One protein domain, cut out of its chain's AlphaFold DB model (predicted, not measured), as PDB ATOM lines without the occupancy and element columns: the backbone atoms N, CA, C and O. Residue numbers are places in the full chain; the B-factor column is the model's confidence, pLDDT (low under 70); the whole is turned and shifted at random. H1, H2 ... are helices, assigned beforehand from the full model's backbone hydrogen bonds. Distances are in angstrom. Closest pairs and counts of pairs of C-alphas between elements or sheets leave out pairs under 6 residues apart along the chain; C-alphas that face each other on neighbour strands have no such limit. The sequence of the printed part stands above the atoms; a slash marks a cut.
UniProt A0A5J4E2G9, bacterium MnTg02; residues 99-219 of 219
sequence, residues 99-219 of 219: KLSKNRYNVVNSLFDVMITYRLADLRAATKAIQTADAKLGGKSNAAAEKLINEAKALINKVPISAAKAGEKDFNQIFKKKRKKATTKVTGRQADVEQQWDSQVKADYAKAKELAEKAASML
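Overview. This is residues 99 to 219 of the 219 residues of a protein of bacterium MnTg02 (UniProt A0A5J4E2G9). One long helix, H7, runs most of the length of an elongated shape, and the hairpin of H3 and H4 packs along it to make an up-and-down bundle of three, each helix running against the one before it in the chain. Toward the beginning of H7, H2 packs on its residues 194 to 201, with the short H5 and H6 near H2. The printed part has 121 residues with seven named helices, H1 to H7 in order, and no named strand, and its class is all helix. It is loose, with a radius of gyration of the C-alphas of 17.0 A, and spans 49 by 32 by 18 A.

Arrangement. Start at H1, residues 99 to 103, which meets H2, residues 105 to 117, only through their link. H3, residues 120 to 137, and H4, residues 143 to 156, form a helical hairpin at a shallow tilt of 20 degrees; their closest C-alphas are Ile 130 and Ile 149, 6.2 A apart. H5, residues 163 to 167, is close to but not clearly touching H1, with Asn 103 and Gly 167 the closest C-alphas at 6.6 A. H6, residues 169 to 172, is likewise close to H2, with C-alphas 107 and 172 closest at 5.8 A. The hub is H7, residues 189 to 217. It touches H4, opposite ways at a shallow tilt of 22 degrees, where C-alphas 152 and 208 are closest at 4.0 A. It touches H3, the same way at 25 degrees, also shallow, with C-alphas 126 and 209 closest at 4.3 A. With residues 194 to 201 alone it touches residues 110 to 115 of H2, at a steep tilt of 41 degrees; C-alphas 114 and 198 are closest at 5.7 A. Every O i to N i+4 pair is within hydrogen-bond range in H1, H2, H3, H4, H5 and H7; H6 is too short for one.

Along the chain. Find C-alpha 99 at (-27.511, 65.027, -3.655), where H1 begins. H2 measures 16.3 A from first to last C-alpha, H3 25.4 A and H4 20.2 A. H7 runs 42.7 A from C-alpha 189 at (-5.174, 56.189, 1.148) to C-alpha 217 at (-21.485, 18.232, -9.490).

Size, cuts and confidence. Look at Lys 140 and Gly 188, whose C-alphas are the farthest apart, at 50.7 A. The printed part has no cut, and residues 173 to 188 make the long link from H6 to H7. No printed residue is under 70 in pLDDT.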
ATOM      1  N   LYS A  99     -28.516  64.746  -4.685       90.31
ATOM      2  CA  LYS A  99     -27.511  65.027  -3.655       90.31
ATOM      3  C   LYS A  99     -26.774  63.746  -3.292       90.31
ATOM      4  O   LYS A  99     -25.546  63.749  -3.230       90.31
ATOM      5  N   LEU A 100     -27.503  62.647  -3.124       91.56
ATOM      6  CA  LEU A 100     -26.927  61.334  -2.866       91.56
ATOM      7  C   LEU A 100     -26.037  60.873  -4.023       91.56
ATOM      8  O   LEU A 100     -24.900  60.469  -3.789       91.56
ATOM      9  N   SER A 101     -26.522  60.985  -5.264       90.94
ATOM     10  CA  SER A 101     -25.759  60.636  -6.468       90.94
ATOM     11  C   SER A 101     -24.456  61.434  -6.559       90.94
ATOM     12  O   SER A 101     -23.379  60.853  -6.708       90.94
ATOM     13  N   LYS A 102     -24.531  62.759  -6.372       90.44
ATOM     14  CA  LYS A 102     -23.358  63.642  -6.361       90.44
ATOM     15  C   LYS A 102     -22.369  63.252  -5.262       90.44
ATOM     16  O   LYS A 102     -21.173  63.161  -5.530       90.44
ATOM     17  N   ASN A 103     -22.860  63.012  -4.048       92.31
ATOM     18  CA  ASN A 103     -22.014  62.684  -2.904       92.31
ATOM     19  C   ASN A 103     -21.283  61.351  -3.092       92.31
ATOM     20  O   ASN A 103     -20.129  61.247  -2.695       92.31
ATOM     21  N   ARG A 104     -21.924  60.368  -3.736       95.38
ATOM     22  CA  ARG A 104     -21.372  59.025  -3.968       95.38
ATOM     23  C   ARG A 104     -20.606  58.875  -5.285       95.38
ATOM     24  O   ARG A 104     -20.161  57.779  -5.613       95.38
ATOM     25  N   TYR A 105     -20.454  59.941  -6.069       92.88
ATOM     26  CA  TYR A 105     -19.985  59.824  -7.449       92.88
ATOM     27  C   TYR A 105     -18.608  59.144  -7.562       92.88
ATOM     28  O   TYR A 105     -18.441  58.201  -8.333       92.88
ATOM     29  N   ASN A 106     -17.609  59.580  -6.791       93.50
ATOM     30  CA  ASN A 106     -16.259  59.016  -6.913       93.50
ATOM     31  C   ASN A 106     -16.136  57.623  -6.276       93.50
ATOM     32  O   ASN A 106     -15.470  56.768  -6.854       93.50
ATOM     33  N   VAL A 107     -16.799  57.375  -5.138       96.06
ATOM     34  CA  VAL A 107     -16.770  56.054  -4.485       96.06
ATOM     35  C   VAL A 107     -17.433  54.989  -5.358       96.06
ATOM     36  O   VAL A 107     -16.884  53.906  -5.511       96.06
ATOM     37  N   VAL A 108     -18.560  55.306  -6.009       95.75
ATOM     38  CA  VAL A 108     -19.253  54.371  -6.910       95.75
ATOM     39  C   VAL A 108     -18.408  54.064  -8.144       95.75
ATOM     40  O   VAL A 108     -18.329  52.907  -8.541       95.75
ATOM     41  N   ASN A 109     -17.729  55.061  -8.719       94.44
ATOM     42  CA  ASN A 109     -16.808  54.819  -9.834       94.44
ATOM     43  C   ASN A 109     -15.640  53.904  -9.426       94.44
ATOM     44  O   ASN A 109     -15.283  53.005 -10.177       94.44
ATOM     45  N   SER A 110     -15.068  54.106  -8.236       95.25
ATOM     46  CA  SER A 110     -13.987  53.255  -7.723       95.25
ATOM     47  C   SER A 110     -14.467  51.822  -7.446       95.25
ATOM     48  O   SER A 110     -13.811  50.868  -7.857       95.25
ATOM     49  N   LEU A 111     -15.655  51.656  -6.847       96.81
ATOM     50  CA  LEU A 111     -16.289  50.347  -6.664       96.81
ATOM     51  C   LEU A 111     -16.523  49.635  -7.996       96.81
ATOM     52  O   LEU A 111     -16.183  48.464  -8.120       96.81
ATOM     53  N   PHE A 112     -17.068  50.335  -8.995       96.12
ATOM     54  CA  PHE A 112     -17.288  49.770 -10.327       96.12
ATOM     55  C   PHE A 112     -15.977  49.280 -10.941       96.12
ATOM     56  O   PHE A 112     -15.908  48.177 -11.477       96.12
ATOM     57  N   ASP A 113     -14.917  50.071 -10.820       93.75
ATOM     58  CA  ASP A 113     -13.614  49.701 -11.345       93.75
ATOM     59  C   ASP A 113     -13.035  48.456 -10.667       93.75
ATOM     60  O   ASP A 113     -12.616  47.525 -11.353       93.75
ATOM     61  N   VAL A 114     -13.050  48.410  -9.335       95.00
ATOM     62  CA  VAL A 114     -12.514  47.275  -8.572       95.00
ATOM     63  C   VAL A 114     -13.351  46.013  -8.782       95.00
ATOM     64  O   VAL A 114     -12.797  44.939  -8.999       95.00
ATOM     65  N   MET A 115     -14.680  46.132  -8.746       97.31
ATOM     66  CA  MET A 115     -15.586  44.983  -8.825       97.31
ATOM     67  C   MET A 115     -15.767  44.465 -10.251       97.31
ATOM     68  O   MET A 115     -15.875  43.263 -10.468       97.31
ATOM     69  N   ILE A 116     -15.809  45.359 -11.237       96.25
ATOM     70  CA  ILE A 116     -16.189  45.012 -12.606       96.25
ATOM     71  C   ILE A 116     -15.016  45.234 -13.548       96.25
ATOM     72  O   ILE A 116     -14.566  44.274 -14.161       96.25
ATOM     73  N   THR A 117     -14.484  46.452 -13.668       94.00
ATOM     74  CA  THR A 117     -13.466  46.748 -14.692       94.00
ATOM     75  C   THR A 117     -12.216  45.873 -14.538       94.00
ATOM     76  O   THR A 117     -11.777  45.246 -15.501       94.00
ATOM     77  N   TYR A 118     -11.639  45.794 -13.336       92.50
ATOM     78  CA  TYR A 118     -10.379  45.079 -13.086       92.50
ATOM     79  C   TYR A 118     -10.572  43.578 -12.878       92.50
ATOM     80  O   TYR A 118      -9.624  42.805 -13.032       92.50
ATOM     81  N   ARG A 119     -11.786  43.160 -12.513       95.62
ATOM     82  CA  ARG A 119     -12.134  41.773 -12.179       95.62
ATOM     83  C   ARG A 119     -13.124  41.165 -13.166       95.62
ATOM     84  O   ARG A 119     -13.711  40.127 -12.886       95.62
ATOM     85  N   LEU A 120     -13.272  41.759 -14.355       97.31
ATOM     86  CA  LEU A 120     -14.241  41.312 -15.356       97.31
ATOM     87  C   LEU A 120     -14.052  39.838 -15.725       97.31
ATOM     88  O   LEU A 120     -15.033  39.119 -15.894       97.31
ATOM     89  N   ALA A 121     -12.803  39.381 -15.855       98.06
ATOM     90  CA  ALA A 121     -12.503  37.985 -16.165       98.06
ATOM     91  C   ALA A 121     -12.962  37.040 -15.041       98.06
ATOM     92  O   ALA A 121     -13.658  36.060 -15.313       98.06
ATOM     93  N   ASP A 122     -12.637  37.373 -13.790       98.31
ATOM     94  CA  ASP A 122     -13.011  36.592 -12.607       98.31
ATOM     95  C   ASP A 122     -14.536  36.563 -12.419       98.31
ATOM     96  O   ASP A 122     -15.132  35.494 -12.273       98.31
ATOM     97  N   LEU A 123     -15.188  37.728 -12.523       98.56
ATOM     98  CA  LEU A 123     -16.640  37.868 -12.425       98.56
ATOM     99  C   LEU A 123     -17.356  37.069 -13.520       98.56
ATOM    100  O   LEU A 123     -18.329  36.370 -13.238       98.56
ATOM    101  N   ARG A 124     -16.867  37.117 -14.769       98.69
ATOM    102  CA  ARG A 124     -17.405  36.304 -15.874       98.69
ATOM    103  C   ARG A 124     -17.270  34.811 -15.599       98.69
ATOM    104  O   ARG A 124     -18.215  34.072 -15.868       98.69
ATOM    105  N   ALA A 125     -16.130  34.361 -15.077       98.75
ATOM    106  CA  ALA A 125     -15.915  32.955 -14.753       98.75
ATOM    107  C   ALA A 125     -16.871  32.473 -13.650       98.75
ATOM    108  O   ALA A 125     -17.531  31.449 -13.828       98.75
ATOM    109  N   ALA A 126     -17.006  33.235 -12.560       98.81
ATOM    110  CA  ALA A 126     -17.933  32.923 -11.472       98.81
ATOM    111  C   ALA A 126     -19.397  32.927 -11.947       98.81
ATOM    112  O   ALA A 126     -20.145  31.989 -11.684       98.81
ATOM    113  N   THR A 127     -19.786  33.937 -12.731       98.69
ATOM    114  CA  THR A 127     -21.146  34.060 -13.281       98.69
ATOM    115  C   THR A 127     -21.477  32.898 -14.215       98.69
ATOM    116  O   THR A 127     -22.559  32.324 -14.121       98.69
ATOM    117  N   LYS A 128     -20.538  32.494 -15.080       98.81
ATOM    118  CA  LYS A 128     -20.710  31.334 -15.963       98.81
ATOM    119  C   LYS A 128     -20.903  30.041 -15.167       98.81
ATOM    120  O   LYS A 128     -21.751  29.229 -15.534       98.81
ATOM    121  N   ALA A 129     -20.136  29.843 -14.094       98.81
ATOM    122  CA  ALA A 129     -20.286  28.678 -13.226       98.81
ATOM    123  C   ALA A 129     -21.675  28.655 -12.565       98.81
ATOM    124  O   ALA A 129     -22.353  27.631 -12.620       98.81
ATOM    125  N   ILE A 130     -22.141  29.797 -12.043       98.81
ATOM    126  CA  ILE A 130     -23.488  29.947 -11.466       98.81
ATOM    127  C   ILE A 130     -24.569  29.611 -12.497       98.81
ATOM    128  O   ILE A 130     -25.430  28.783 -12.227       98.81
ATOM    129  N   GLN A 131     -24.493  30.191 -13.698       98.56
ATOM    130  CA  GLN A 131     -25.457  29.933 -14.774       98.56
ATOM    131  C   GLN A 131     -25.463  28.463 -15.209       98.56
ATOM    132  O   GLN A 131     -26.516  27.909 -15.510       98.56
ATOM    133  N   THR A 132     -24.295  27.817 -15.215       98.44
ATOM    134  CA  THR A 132     -24.181  26.385 -15.521       98.44
ATOM    135  C   THR A 132     -24.867  25.541 -14.443       98.44
ATOM    136  O   THR A 132     -25.589  24.602 -14.772       98.44
ATOM    137  N   ALA A 133     -24.676  25.880 -13.166       98.19
ATOM    138  CA  ALA A 133     -25.332  25.201 -12.053       98.19
ATOM    139  C   ALA A 133     -26.857  25.419 -12.062       98.19
ATOM    140  O   ALA A 133     -27.602  24.449 -11.940       98.19
ATOM    141  N   ASP A 134     -27.324  26.653 -12.296       97.31
ATOM    142  CA  ASP A 134     -28.750  26.985 -12.458       97.31
ATOM    143  C   ASP A 134     -29.393  26.171 -13.594       97.31
ATOM    144  O   ASP A 134     -30.466  25.589 -13.425       97.31
ATOM    145  N   ALA A 135     -28.721  26.083 -14.747       97.50
ATOM    146  CA  ALA A 135     -29.212  25.322 -15.892       97.50
ATOM    147  C   ALA A 135     -29.309  23.815 -15.597       97.50
ATOM    148  O   ALA A 135     -30.272  23.171 -16.006       97.50
ATOM    149  N   LYS A 136     -28.337  23.249 -14.865       96.81
ATOM    150  CA  LYS A 136     -28.368  21.840 -14.436       96.81
ATOM    151  C   LYS A 136     -29.439  21.549 -13.394       96.81
ATOM    152  O   LYS A 136     -29.967  20.432 -13.385       96.81
ATOM    153  N   LEU A 137     -29.713  22.519 -12.517       96.19
ATOM    154  CA  LEU A 137     -30.775  22.421 -11.527       96.19
ATOM    155  C   LEU A 137     -32.103  22.291 -12.264       96.19
ATOM    156  O   LEU A 137     -32.801  21.321 -12.023       96.19
ATOM    157  N   GLY A 138     -32.407  23.181 -13.217       86.62
ATOM    158  CA  GLY A 138     -33.442  22.950 -14.237       86.62
ATOM    159  C   GLY A 138     -34.816  22.495 -13.712       86.62
ATOM    160  O   GLY A 138     -35.512  21.762 -14.407       86.62
ATOM    161  N   GLY A 139     -35.188  22.868 -12.480       80.19
ATOM    162  CA  GLY A 139     -36.427  22.437 -11.814       80.19
ATOM    163  C   GLY A 139     -36.340  21.133 -11.004       80.19
ATOM    164  O   GLY A 139     -37.322  20.748 -10.373       80.19
ATOM    165  N   LYS A 140     -35.185  20.459 -10.971       88.31
ATOM    166  CA  LYS A 140     -34.876  19.393 -10.005       88.31
ATOM    167  C   LYS A 140     -34.871  19.977  -8.591       88.31
ATOM    168  O   LYS A 140     -34.410  21.094  -8.392       88.31
ATOM    169  N   SER A 141     -35.316  19.195  -7.612       87.62
ATOM    170  CA  SER A 141     -35.236  19.578  -6.200       87.62
ATOM    171  C   SER A 141     -33.943  19.045  -5.590       87.62
ATOM    172  O   SER A 141     -33.774  17.836  -5.427       87.62
ATOM    173  N   ASN A 142     -33.011  19.945  -5.273       96.19
ATOM    174  CA  ASN A 142     -31.825  19.627  -4.479       96.19
ATOM    175  C   ASN A 142     -31.481  20.834  -3.601       96.19
ATOM    176  O   ASN A 142     -30.721  21.720  -3.994       96.19
ATOM    177  N   ALA A 143     -32.017  20.829  -2.379       96.56
ATOM    178  CA  ALA A 143     -31.877  21.932  -1.432       96.56
ATOM    179  C   ALA A 143     -30.412  22.301  -1.133       96.56
ATOM    180  O   ALA A 143     -30.093  23.467  -0.902       96.56
ATOM    181  N   ALA A 144     -29.498  21.323  -1.155       97.44
ATOM    182  CA  ALA A 144     -28.082  21.582  -0.919       97.44
ATOM    183  C   ALA A 144     -27.429  22.296  -2.113       97.44
ATOM    184  O   ALA A 144     -26.701  23.269  -1.912       97.44
ATOM    185  N   ALA A 145     -27.718  21.866  -3.345       97.69
ATOM    186  CA  ALA A 145     -27.233  22.539  -4.549       97.69
ATOM    187  C   ALA A 145     -27.830  23.952  -4.689       97.69
ATOM    188  O   ALA A 145     -27.100  24.903  -4.959       97.69
ATOM    189  N   GLU A 146     -29.128  24.118  -4.417       97.69
ATOM    190  CA  GLU A 146     -29.808  25.421  -4.402       97.69
ATOM    191  C   GLU A 146     -29.173  26.396  -3.409       97.69
ATOM    192  O   GLU A 146     -28.905  27.552  -3.747       97.69
ATOM    193  N   LYS A 147     -28.877  25.927  -2.191       98.25
ATOM    194  CA  LYS A 147     -28.200  26.737  -1.175       98.25
ATOM    195  C   LYS A 147     -26.836  27.225  -1.668       98.25
ATOM    196  O   LYS A 147     -26.555  28.417  -1.574       98.25
ATOM    197  N   LEU A 148     -26.024  26.336  -2.241       98.69
ATOM    198  CA  LEU A 148     -24.702  26.684  -2.778       98.69
ATOM    199  C   LEU A 148     -24.791  27.693  -3.935       98.69
ATOM    200  O   LEU A 148     -24.008  28.641  -3.987       98.69
ATOM    201  N   ILE A 149     -25.763  27.530  -4.839       98.50
ATOM    202  CA  ILE A 149     -26.011  28.470  -5.943       98.50
ATOM    203  C   ILE A 149     -26.407  29.851  -5.402       98.50
ATOM    204  O   ILE A 149     -25.894  30.869  -5.868       98.50
ATOM    205  N   ASN A 150     -27.295  29.904  -4.408       98.44
ATOM    206  CA  ASN A 150     -27.733  31.162  -3.802       98.44
ATOM    207  C   ASN A 150     -26.598  31.866  -3.047       98.44
ATOM    208  O   ASN A 150     -26.453  33.083  -3.165       98.44
ATOM    209  N   GLU A 151     -25.748  31.121  -2.337       98.75
ATOM    210  CA  GLU A 151     -24.536  31.664  -1.714       98.75
ATOM    211  C   GLU A 151     -23.560  32.216  -2.764       98.75
ATOM    212  O   GLU A 151     -23.056  33.331  -2.613       98.75
ATOM    213  N   ALA A 152     -23.348  31.503  -3.875       98.75
ATOM    214  CA  ALA A 152     -22.517  31.981  -4.979       98.75
ATOM    215  C   ALA A 152     -23.070  33.277  -5.603       98.75
ATOM    216  O   ALA A 152     -22.318  34.230  -5.829       98.75
ATOM    217  N   LYS A 153     -24.391  33.355  -5.820       98.69
ATOM    218  CA  LYS A 153     -25.077  34.577  -6.277       98.69
ATOM    219  C   LYS A 153     -24.903  35.726  -5.285       98.69
ATOM    220  O   LYS A 153     -24.663  36.856  -5.706       98.69
ATOM    221  N   ALA A 154     -25.005  35.462  -3.986       98.69
ATOM    222  CA  ALA A 154     -24.812  36.481  -2.961       98.69
ATOM    223  C   ALA A 154     -23.375  37.031  -2.971       98.69
ATOM    224  O   ALA A 154     -23.190  38.244  -2.898       98.69
ATOM    225  N   LEU A 155     -22.372  36.163  -3.133       98.75
ATOM    226  CA  LEU A 155     -20.961  36.552  -3.183       98.75
ATOM    227  C   LEU A 155     -20.639  37.453  -4.380       98.75
ATOM    228  O   LEU A 155     -20.017  38.495  -4.192       98.75
ATOM    229  N   ILE A 156     -21.105  37.126  -5.594       98.12
ATOM    230  CA  ILE A 156     -20.818  37.976  -6.767       98.12
ATOM    231  C   ILE A 156     -21.502  39.353  -6.703       98.12
ATOM    232  O   ILE A 156     -21.037  40.297  -7.341       98.12
ATOM    233  N   ASN A 157     -22.579  39.478  -5.917       97.38
ATOM    234  CA  ASN A 157     -23.337  40.718  -5.715       97.38
ATOM    235  C   ASN A 157     -22.926  41.489  -4.448       97.38
ATOM    236  O   ASN A 157     -23.472  42.561  -4.169       97.38
ATOM    237  N   LYS A 158     -21.986  40.965  -3.658       97.81
ATOM    238  CA  LYS A 158     -21.564  41.581  -2.401       97.81
ATOM    239  C   LYS A 158     -20.723  42.827  -2.674       97.81
ATOM    240  O   LYS A 158     -19.687  42.775  -3.328       97.81
ATOM    241  N   VAL A 159     -21.159  43.960  -2.128       97.56
ATOM    242  CA  VAL A 159     -20.422  45.230  -2.185       97.56
ATOM    243  C   VAL A 159     -19.534  45.342  -0.937       97.56
ATOM    244  O   VAL A 159     -20.028  45.111   0.169       97.56
ATOM    245  N   PRO A 160     -18.245  45.722  -1.056       97.06
ATOM    246  CA  PRO A 160     -17.298  45.721   0.067       97.06
ATOM    247  C   PRO A 160     -17.539  46.830   1.105       97.06
ATOM    248  O   PRO A 160     -16.851  46.883   2.122       97.06
ATOM    249  N   ILE A 161     -18.502  47.726   0.871       97.62
ATOM    250  CA  ILE A 161     -18.910  48.772   1.813       97.62
ATOM    251  C   ILE A 161     -20.432  48.899   1.866       97.62
ATOM    252  O   ILE A 161     -21.135  48.611   0.899       97.62
ATOM    253  N   SER A 162     -20.941  49.409   2.986       97.19
ATOM    254  CA  SER A 162     -22.359  49.724   3.135       97.19
ATOM    255  C   SER A 162     -22.745  51.014   2.404       97.19
ATOM    256  O   SER A 162     -21.921  51.901   2.155       97.19
ATOM    257  N   ALA A 163     -24.044  51.174   2.136       95.31
ATOM    258  CA  ALA A 163     -24.590  52.421   1.606       95.31
ATOM    259  C   ALA A 163     -24.333  53.618   2.547       95.31
ATOM    260  O   ALA A 163     -24.074  54.726   2.072       95.31
ATOM    261  N   ALA A 164     -24.376  53.403   3.866       96.19
ATOM    262  CA  ALA A 164     -24.059  54.431   4.857       96.19
ATOM    263  C   ALA A 164     -22.603  54.895   4.716       96.19
ATOM    264  O   ALA A 164     -22.364  56.088   4.534       96.19
ATOM    265  N   LYS A 165     -21.651  53.950   4.652       96.62
ATOM    266  CA  LYS A 165     -20.226  54.253   4.470       96.62
ATOM    267  C   LYS A 165     -19.960  54.992   3.162       96.62
ATOM    268  O   LYS A 165     -19.247  55.991   3.138       96.62
ATOM    269  N   ALA A 166     -20.599  54.550   2.079       96.00
ATOM    270  CA  ALA A 166     -20.540  55.232   0.793       96.00
ATOM    271  C   ALA A 166     -21.115  56.658   0.846       96.00
ATOM    272  O   ALA A 166     -20.811  57.452  -0.031       96.00
ATOM    273  N   GLY A 167     -21.958  57.004   1.825       94.00
ATOM    274  CA  GLY A 167     -22.520  58.346   2.008       94.00
ATOM    275  C   GLY A 167     -21.666  59.298   2.854       94.00
ATOM    276  O   GLY A 167     -21.943  60.496   2.867       94.00
ATOM    277  N   GLU A 168     -20.634  58.805   3.541       95.69
ATOM    278  CA  GLU A 168     -19.791  59.625   4.415       95.69
ATOM    279  C   GLU A 168     -18.915  60.586   3.606       95.69
ATOM    280  O   GLU A 168     -18.197  60.184   2.685       95.69
ATOM    281  N   LYS A 169     -18.940  61.873   3.962       93.38
ATOM    282  CA  LYS A 169     -18.202  62.920   3.245       93.38
ATOM    283  C   LYS A 169     -16.695  62.646   3.232       93.38
ATOM    284  O   LYS A 169     -16.090  62.672   2.163       93.38
ATOM    285  N   ASP A 170     -16.116  62.354   4.391       93.88
ATOM    286  CA  ASP A 170     -14.667  62.175   4.534       93.88
ATOM    287  C   ASP A 170     -14.188  60.900   3.842       93.88
ATOM    288  O   ASP A 170     -13.125  60.882   3.225       93.88
ATOM    289  N   PHE A 171     -15.023  59.858   3.838       95.81
ATOM    290  CA  PHE A 171     -14.737  58.644   3.088       95.81
ATOM    291  C   PHE A 171     -14.739  58.892   1.575       95.81
ATOM    292  O   PHE A 171     -13.807  58.499   0.879       95.81
ATOM    293  N   ASN A 172     -15.739  59.607   1.053       93.31
ATOM    294  CA  ASN A 172     -15.793  59.953  -0.370       93.31
ATOM    295  C   ASN A 172     -14.606  60.810  -0.825       93.31
ATOM    296  O   ASN A 172     -14.154  60.677  -1.963       93.31
ATOM    297  N   GLN A 173     -14.078  61.668   0.052       92.69
ATOM    298  CA  GLN A 173     -12.915  62.505  -0.252       92.69
ATOM    299  C   GLN A 173     -11.628  61.708  -0.477       92.69
ATOM    300  O   GLN A 173     -10.691  62.258  -1.053       92.69
ATOM    301  N   ILE A 174     -11.571  60.435  -0.080       95.62
ATOM    302  CA  ILE A 174     -10.437  59.552  -0.373       95.62
ATOM    303  C   ILE A 174     -10.295  59.349  -1.891       95.62
ATOM    304  O   ILE A 174      -9.181  59.330  -2.410       95.62
ATOM    305  N   PHE A 175     -11.411  59.258  -2.620       94.88
ATOM    306  CA  PHE A 175     -11.441  58.914  -4.041       94.88
ATOM    307  C   PHE A 175     -11.301  60.164  -4.913       94.88
ATOM    308  O   PHE A 175     -12.282  60.827  -5.261       94.88
ATOM    309  N   LYS A 176     -10.059  60.496  -5.273       89.62
ATOM    310  CA  LYS A 176      -9.722  61.683  -6.082       89.62
ATOM    311  C   LYS A 176      -9.128  61.322  -7.439       89.62
ATOM    312  O   LYS A 176      -9.316  62.054  -8.413       89.62
ATOM    313  N   LYS A 177      -8.385  60.216  -7.522       86.88
ATOM    314  CA  LYS A 177      -7.664  59.822  -8.733       86.88
ATOM    315  C   LYS A 177      -8.538  58.909  -9.587       86.88
ATOM    316  O   LYS A 177      -8.967  57.856  -9.135       86.88
ATOM    317  N   LYS A 178      -8.753  59.302 -10.844       83.12
ATOM    318  CA  LYS A 178      -9.393  58.464 -11.867       83.12
ATOM    319  C   LYS A 178      -8.316  57.776 -12.704       83.12
ATOM    320  O   LYS A 178      -7.421  58.461 -13.212       83.12
ATOM    321  N   ARG A 179      -8.397  56.454 -12.878       82.06
ATOM    322  CA  ARG A 179      -7.502  55.717 -13.782       82.06
ATOM    323  C   ARG A 179      -7.972  55.913 -15.226       82.06
ATOM    324  O   ARG A 179      -8.944  55.314 -15.654       82.06
ATOM    325  N   LYS A 180      -7.296  56.784 -15.985       82.94
ATOM    326  CA  LYS A 180      -7.606  57.009 -17.417       82.94
ATOM    327  C   LYS A 180      -6.927  55.998 -18.348       82.94
ATOM    328  O   LYS A 180      -7.324  55.858 -19.497       82.94
ATOM    329  N   LYS A 181      -5.863  55.349 -17.870       85.00
ATOM    330  CA  LYS A 181      -5.088  54.314 -18.571       85.00
ATOM    331  C   LYS A 181      -4.764  53.201 -17.583       85.00
ATOM    332  O   LYS A 181      -4.559  53.508 -16.407       85.00
ATOM    333  N   ALA A 182      -4.609  51.966 -18.061       77.00
ATOM    334  CA  ALA A 182      -4.237  50.817 -17.226       77.00
ATOM    335  C   ALA A 182      -2.942  51.052 -16.419       77.00
ATOM    336  O   ALA A 182      -2.824  50.613 -15.282       77.00
ATOM    337  N   THR A 183      -2.002  51.827 -16.964       84.06
ATOM    338  CA  THR A 183      -0.728  52.175 -16.313       84.06
ATOM    339  C   THR A 183      -0.833  53.298 -15.272       84.06
ATOM    340  O   THR A 183       0.161  53.649 -14.637       84.06
ATOM    341  N   THR A 184      -2.016  53.897 -15.081       86.38
ATOM    342  CA  THR A 184      -2.202  54.985 -14.112       86.38
ATOM    343  C   THR A 184      -2.136  54.432 -12.693       86.38
ATOM    344  O   THR A 184      -3.053  53.743 -12.249       86.38
ATOM    345  N   LYS A 185      -1.081  54.786 -11.956       85.12
ATOM    346  CA  LYS A 185      -0.952  54.432 -10.541       85.12
ATOM    347  C   LYS A 185      -1.854  55.314  -9.673       85.12
ATOM    348  O   LYS A 185      -1.906  56.535  -9.841       85.12
ATOM    349  N   VAL A 186      -2.547  54.672  -8.739       87.38
ATOM    350  CA  VAL A 186      -3.220  55.304  -7.599       87.38
ATOM    351  C   VAL A 186      -2.337  55.039  -6.383       87.38
ATOM    352  O   VAL A 186      -1.778  53.951  -6.269       87.38
ATOM    353  N   THR A 187      -2.158  56.033  -5.517       90.31
ATOM    354  CA  THR A 187      -1.264  55.962  -4.354       90.31
ATOM    355  C   THR A 187      -1.955  56.497  -3.101       90.31
ATOM    356  O   THR A 187      -3.021  57.116  -3.180       90.31
ATOM    357  N   GLY A 188      -1.338  56.261  -1.942       94.19
ATOM    358  CA  GLY A 188      -1.839  56.708  -0.645       94.19
ATOM    359  C   GLY A 188      -3.169  56.055  -0.277       94.19
ATOM    360  O   GLY A 188      -3.494  54.968  -0.748       94.19
ATOM    361  N   ARG A 189      -3.978  56.764   0.518       95.69
ATOM    362  CA  ARG A 189      -5.174  56.189   1.148       95.69
ATOM    363  C   ARG A 189      -6.179  55.574   0.169       95.69
ATOM    364  O   ARG A 189      -6.838  54.599   0.517       95.69
ATOM    365  N   GLN A 190      -6.306  56.128  -1.039       95.69
ATOM    366  CA  GLN A 190      -7.186  55.561  -2.063       95.69
ATOM    367  C   GLN A 190      -6.707  54.176  -2.504       95.69
ATOM    368  O   GLN A 190      -7.524  53.271  -2.626       95.69
ATOM    369  N   ALA A 191      -5.397  54.002  -2.702       95.00
ATOM    370  CA  ALA A 191      -4.825  52.720  -3.095       95.00
ATOM    371  C   ALA A 191      -5.032  51.663  -2.006       95.00
ATOM    372  O   ALA A 191      -5.443  50.555  -2.329       95.00
ATOM    373  N   ASP A 192      -4.834  52.026  -0.734       96.25
ATOM    374  CA  ASP A 192      -5.014  51.099   0.390       96.25
ATOM    375  C   ASP A 192      -6.452  50.568   0.456       96.25
ATOM    376  O   ASP A 192      -6.682  49.369   0.595       96.25
ATOM    377  N   VAL A 193      -7.435  51.469   0.335       97.19
ATOM    378  CA  VAL A 193      -8.858  51.107   0.376       97.19
ATOM    379  C   VAL A 193      -9.237  50.262  -0.840       97.19
ATOM    380  O   VAL A 193      -9.875  49.222  -0.690       97.19
ATOM    381  N   GLU A 194      -8.809  50.667  -2.036       96.38
ATOM    382  CA  GLU A 194      -9.081  49.912  -3.261       96.38
ATOM    383  C   GLU A 194      -8.425  48.525  -3.241       96.38
ATOM    384  O   GLU A 194      -9.042  47.570  -3.695       96.38
ATOM    385  N   GLN A 195      -7.224  48.378  -2.674       96.19
ATOM    386  CA  GLN A 195      -6.541  47.087  -2.550       96.19
ATOM    387  C   GLN A 195      -7.250  46.144  -1.568       96.19
ATOM    388  O   GLN A 195      -7.334  44.939  -1.816       96.19
ATOM    389  N   GLN A 196      -7.780  46.676  -0.462       97.50
ATOM    390  CA  GLN A 196      -8.593  45.896   0.475       97.50
ATOM    391  C   GLN A 196      -9.864  45.379  -0.204       97.50
ATOM    392  O   GLN A 196     -10.183  44.193  -0.109       97.50
ATOM    393  N   TRP A 197     -10.561  46.251  -0.935       98.06
ATOM    394  CA  TRP A 197     -11.739  45.867  -1.711       98.06
ATOM    395  C   TRP A 197     -11.412  44.836  -2.775       98.06
ATOM    396  O   TRP A 197     -12.120  43.847  -2.904       98.06
ATOM    397  N   ASP A 198     -10.324  45.044  -3.505       97.38
ATOM    398  CA  ASP A 198      -9.883  44.158  -4.569       97.38
ATOM    399  C   ASP A 198      -9.592  42.742  -4.060       97.38
ATOM    400  O   ASP A 198     -10.039  41.758  -4.651       97.38
ATOM    401  N   SER A 199      -8.909  42.648  -2.918       98.06
ATOM    402  CA  SER A 199      -8.600  41.371  -2.271       98.06
ATOM    403  C   SER A 199      -9.877  40.639  -1.852       98.06
ATOM    404  O   SER A 199     -10.020  39.446  -2.121       98.06
ATOM    405  N   GLN A 200     -10.828  41.362  -1.249       98.25
ATOM    406  CA  GLN A 200     -12.126  40.815  -0.847       98.25
ATOM    407  C   GLN A 200     -12.941  40.343  -2.058       98.25
ATOM    408  O   GLN A 200     -13.408  39.210  -2.077       98.25
ATOM    409  N   VAL A 201     -13.073  41.183  -3.086       98.44
ATOM    410  CA  VAL A 201     -13.834  40.895  -4.311       98.44
ATOM    411  C   VAL A 201     -13.265  39.675  -5.030       98.44
ATOM    412  O   VAL A 201     -14.010  38.787  -5.441       98.44
ATOM    413  N   LYS A 202     -11.937  39.591  -5.153       98.44
ATOM    414  CA  LYS A 202     -11.274  38.440  -5.770       98.44
ATOM    415  C   LYS A 202     -11.557  37.149  -4.996       98.44
ATOM    416  O   LYS A 202     -11.839  36.124  -5.615       98.44
ATOM    417  N   ALA A 203     -11.496  37.200  -3.664       98.62
ATOM    418  CA  ALA A 203     -11.825  36.057  -2.817       98.62
ATOM    419  C   ALA A 203     -13.303  35.651  -2.958       98.62
ATOM    420  O   ALA A 203     -13.594  34.466  -3.124       98.62
ATOM    421  N   ASP A 204     -14.220  36.623  -2.974       98.75
ATOM    422  CA  ASP A 204     -15.656  36.383  -3.137       98.75
ATOM    423  C   ASP A 204     -15.963  35.728  -4.494       98.75
ATOM    424  O   ASP A 204     -16.699  34.744  -4.548       98.75
ATOM    425  N   TYR A 205     -15.356  36.198  -5.590       98.81
ATOM    426  CA  TYR A 205     -15.569  35.619  -6.925       98.81
ATOM    427  C   TYR A 205     -14.973  34.218  -7.061       98.81
ATOM    428  O   TYR A 205     -15.618  33.330  -7.625       98.81
ATOM    429  N   ALA A 206     -13.777  33.987  -6.512       98.81
ATOM    430  CA  ALA A 206     -13.179  32.657  -6.481       98.81
ATOM    431  C   ALA A 206     -14.059  31.673  -5.695       98.81
ATOM    432  O   ALA A 206     -14.341  30.574  -6.176       98.81
ATOM    433  N   LYS A 207     -14.562  32.094  -4.526       98.88
ATOM    434  CA  LYS A 207     -15.430  31.251  -3.705       98.88
ATOM    435  C   LYS A 207     -16.783  31.000  -4.363       98.88
ATOM    436  O   LYS A 207     -17.262  29.871  -4.345       98.88
ATOM    437  N   ALA A 208     -17.379  32.015  -4.988       98.88
ATOM    438  CA  ALA A 208     -18.629  31.868  -5.726       98.88
ATOM    439  C   ALA A 208     -18.511  30.818  -6.836       98.88
ATOM    440  O   ALA A 208     -19.389  29.972  -6.988       98.88
ATOM    441  N   LYS A 209     -17.399  30.844  -7.579       98.88
ATOM    442  CA  LYS A 209     -17.114  29.848  -8.611       98.88
ATOM    443  C   LYS A 209     -17.021  28.435  -8.023       98.88
ATOM    444  O   LYS A 209     -17.705  27.547  -8.520       98.88
ATOM    445  N   GLU A 210     -16.246  28.245  -6.955       98.81
ATOM    446  CA  GLU A 210     -16.089  26.945  -6.277       98.81
ATOM    447  C   GLU A 210     -17.438  26.380  -5.799       98.81
ATOM    448  O   GLU A 210     -17.754  25.213  -6.038       98.81
ATOM    449  N   LEU A 211     -18.264  27.213  -5.154       98.88
ATOM    450  CA  LEU A 211     -19.587  26.811  -4.668       98.88
ATOM    451  C   LEU A 211     -20.515  26.413  -5.822       98.88
ATOM    452  O   LEU A 211     -21.206  25.400  -5.726       98.88
ATOM    453  N   ALA A 212     -20.505  27.174  -6.918       98.75
ATOM    454  CA  ALA A 212     -21.313  26.873  -8.092       98.75
ATOM    455  C   ALA A 212     -20.859  25.585  -8.800       98.75
ATOM    456  O   ALA A 212     -21.697  24.776  -9.192       98.75
ATOM    457  N   GLU A 213     -19.551  25.351  -8.926       98.69
ATOM    458  CA  GLU A 213     -19.005  24.113  -9.500       98.69
ATOM    459  C   GLU A 213     -19.349  22.892  -8.637       98.69
ATOM    460  O   GLU A 213     -19.772  21.864  -9.169       98.69
ATOM    461  N   LYS A 214     -19.274  23.027  -7.307       98.62
ATOM    462  CA  LYS A 214     -19.719  21.991  -6.366       98.62
ATOM    463  C   LYS A 214     -21.218  21.717  -6.483       98.62
ATOM    464  O   LYS A 214     -21.624  20.561  -6.514       98.62
ATOM    465  N   ALA A 215     -22.051  22.754  -6.579       98.19
ATOM    466  CA  ALA A 215     -23.485  22.578  -6.797       98.19
ATOM    467  C   ALA A 215     -23.757  21.831  -8.111       98.19
ATOM    468  O   ALA A 215     -24.536  20.884  -8.147       98.19
ATOM    469  N   ALA A 216     -23.053  22.205  -9.182       97.62
ATOM    470  CA  ALA A 216     -23.172  21.580 -10.491       97.62
ATOM    471  C   ALA A 216     -22.705  20.113 -10.531       97.62
ATOM    472  O   ALA A 216     -23.106  19.400 -11.450       97.62
ATOM    473  N   SER A 217     -21.853  19.653  -9.606       97.38
ATOM    474  CA  SER A 217     -21.485  18.232  -9.490       97.38
ATOM    475  C   SER A 217     -22.500  17.404  -8.696       97.38
ATOM    476  O   SER A 217     -22.408  16.183  -8.686       97.38
ATOM    477  N   MET A 218     -23.448  18.057  -8.015       95.00
ATOM    478  CA  MET A 218     -24.518  17.422  -7.231       95.00
ATOM    479  C   MET A 218     -25.838  17.277  -8.016       95.00
ATOM    480  O   MET A 218     -26.833  16.832  -7.440       95.00
ATOM    481  N   LEU A 219     -25.868  17.698  -9.289       92.38
ATOM    482  CA  LEU A 219     -27.054  17.855 -10.146       92.38
ATOM    483  C   LEU A 219     -26.906  17.137 -11.486       92.38
ATOM    484  O   LEU A 219     -27.945  16.636 -11.983       92.38
TER     485      LEU A 219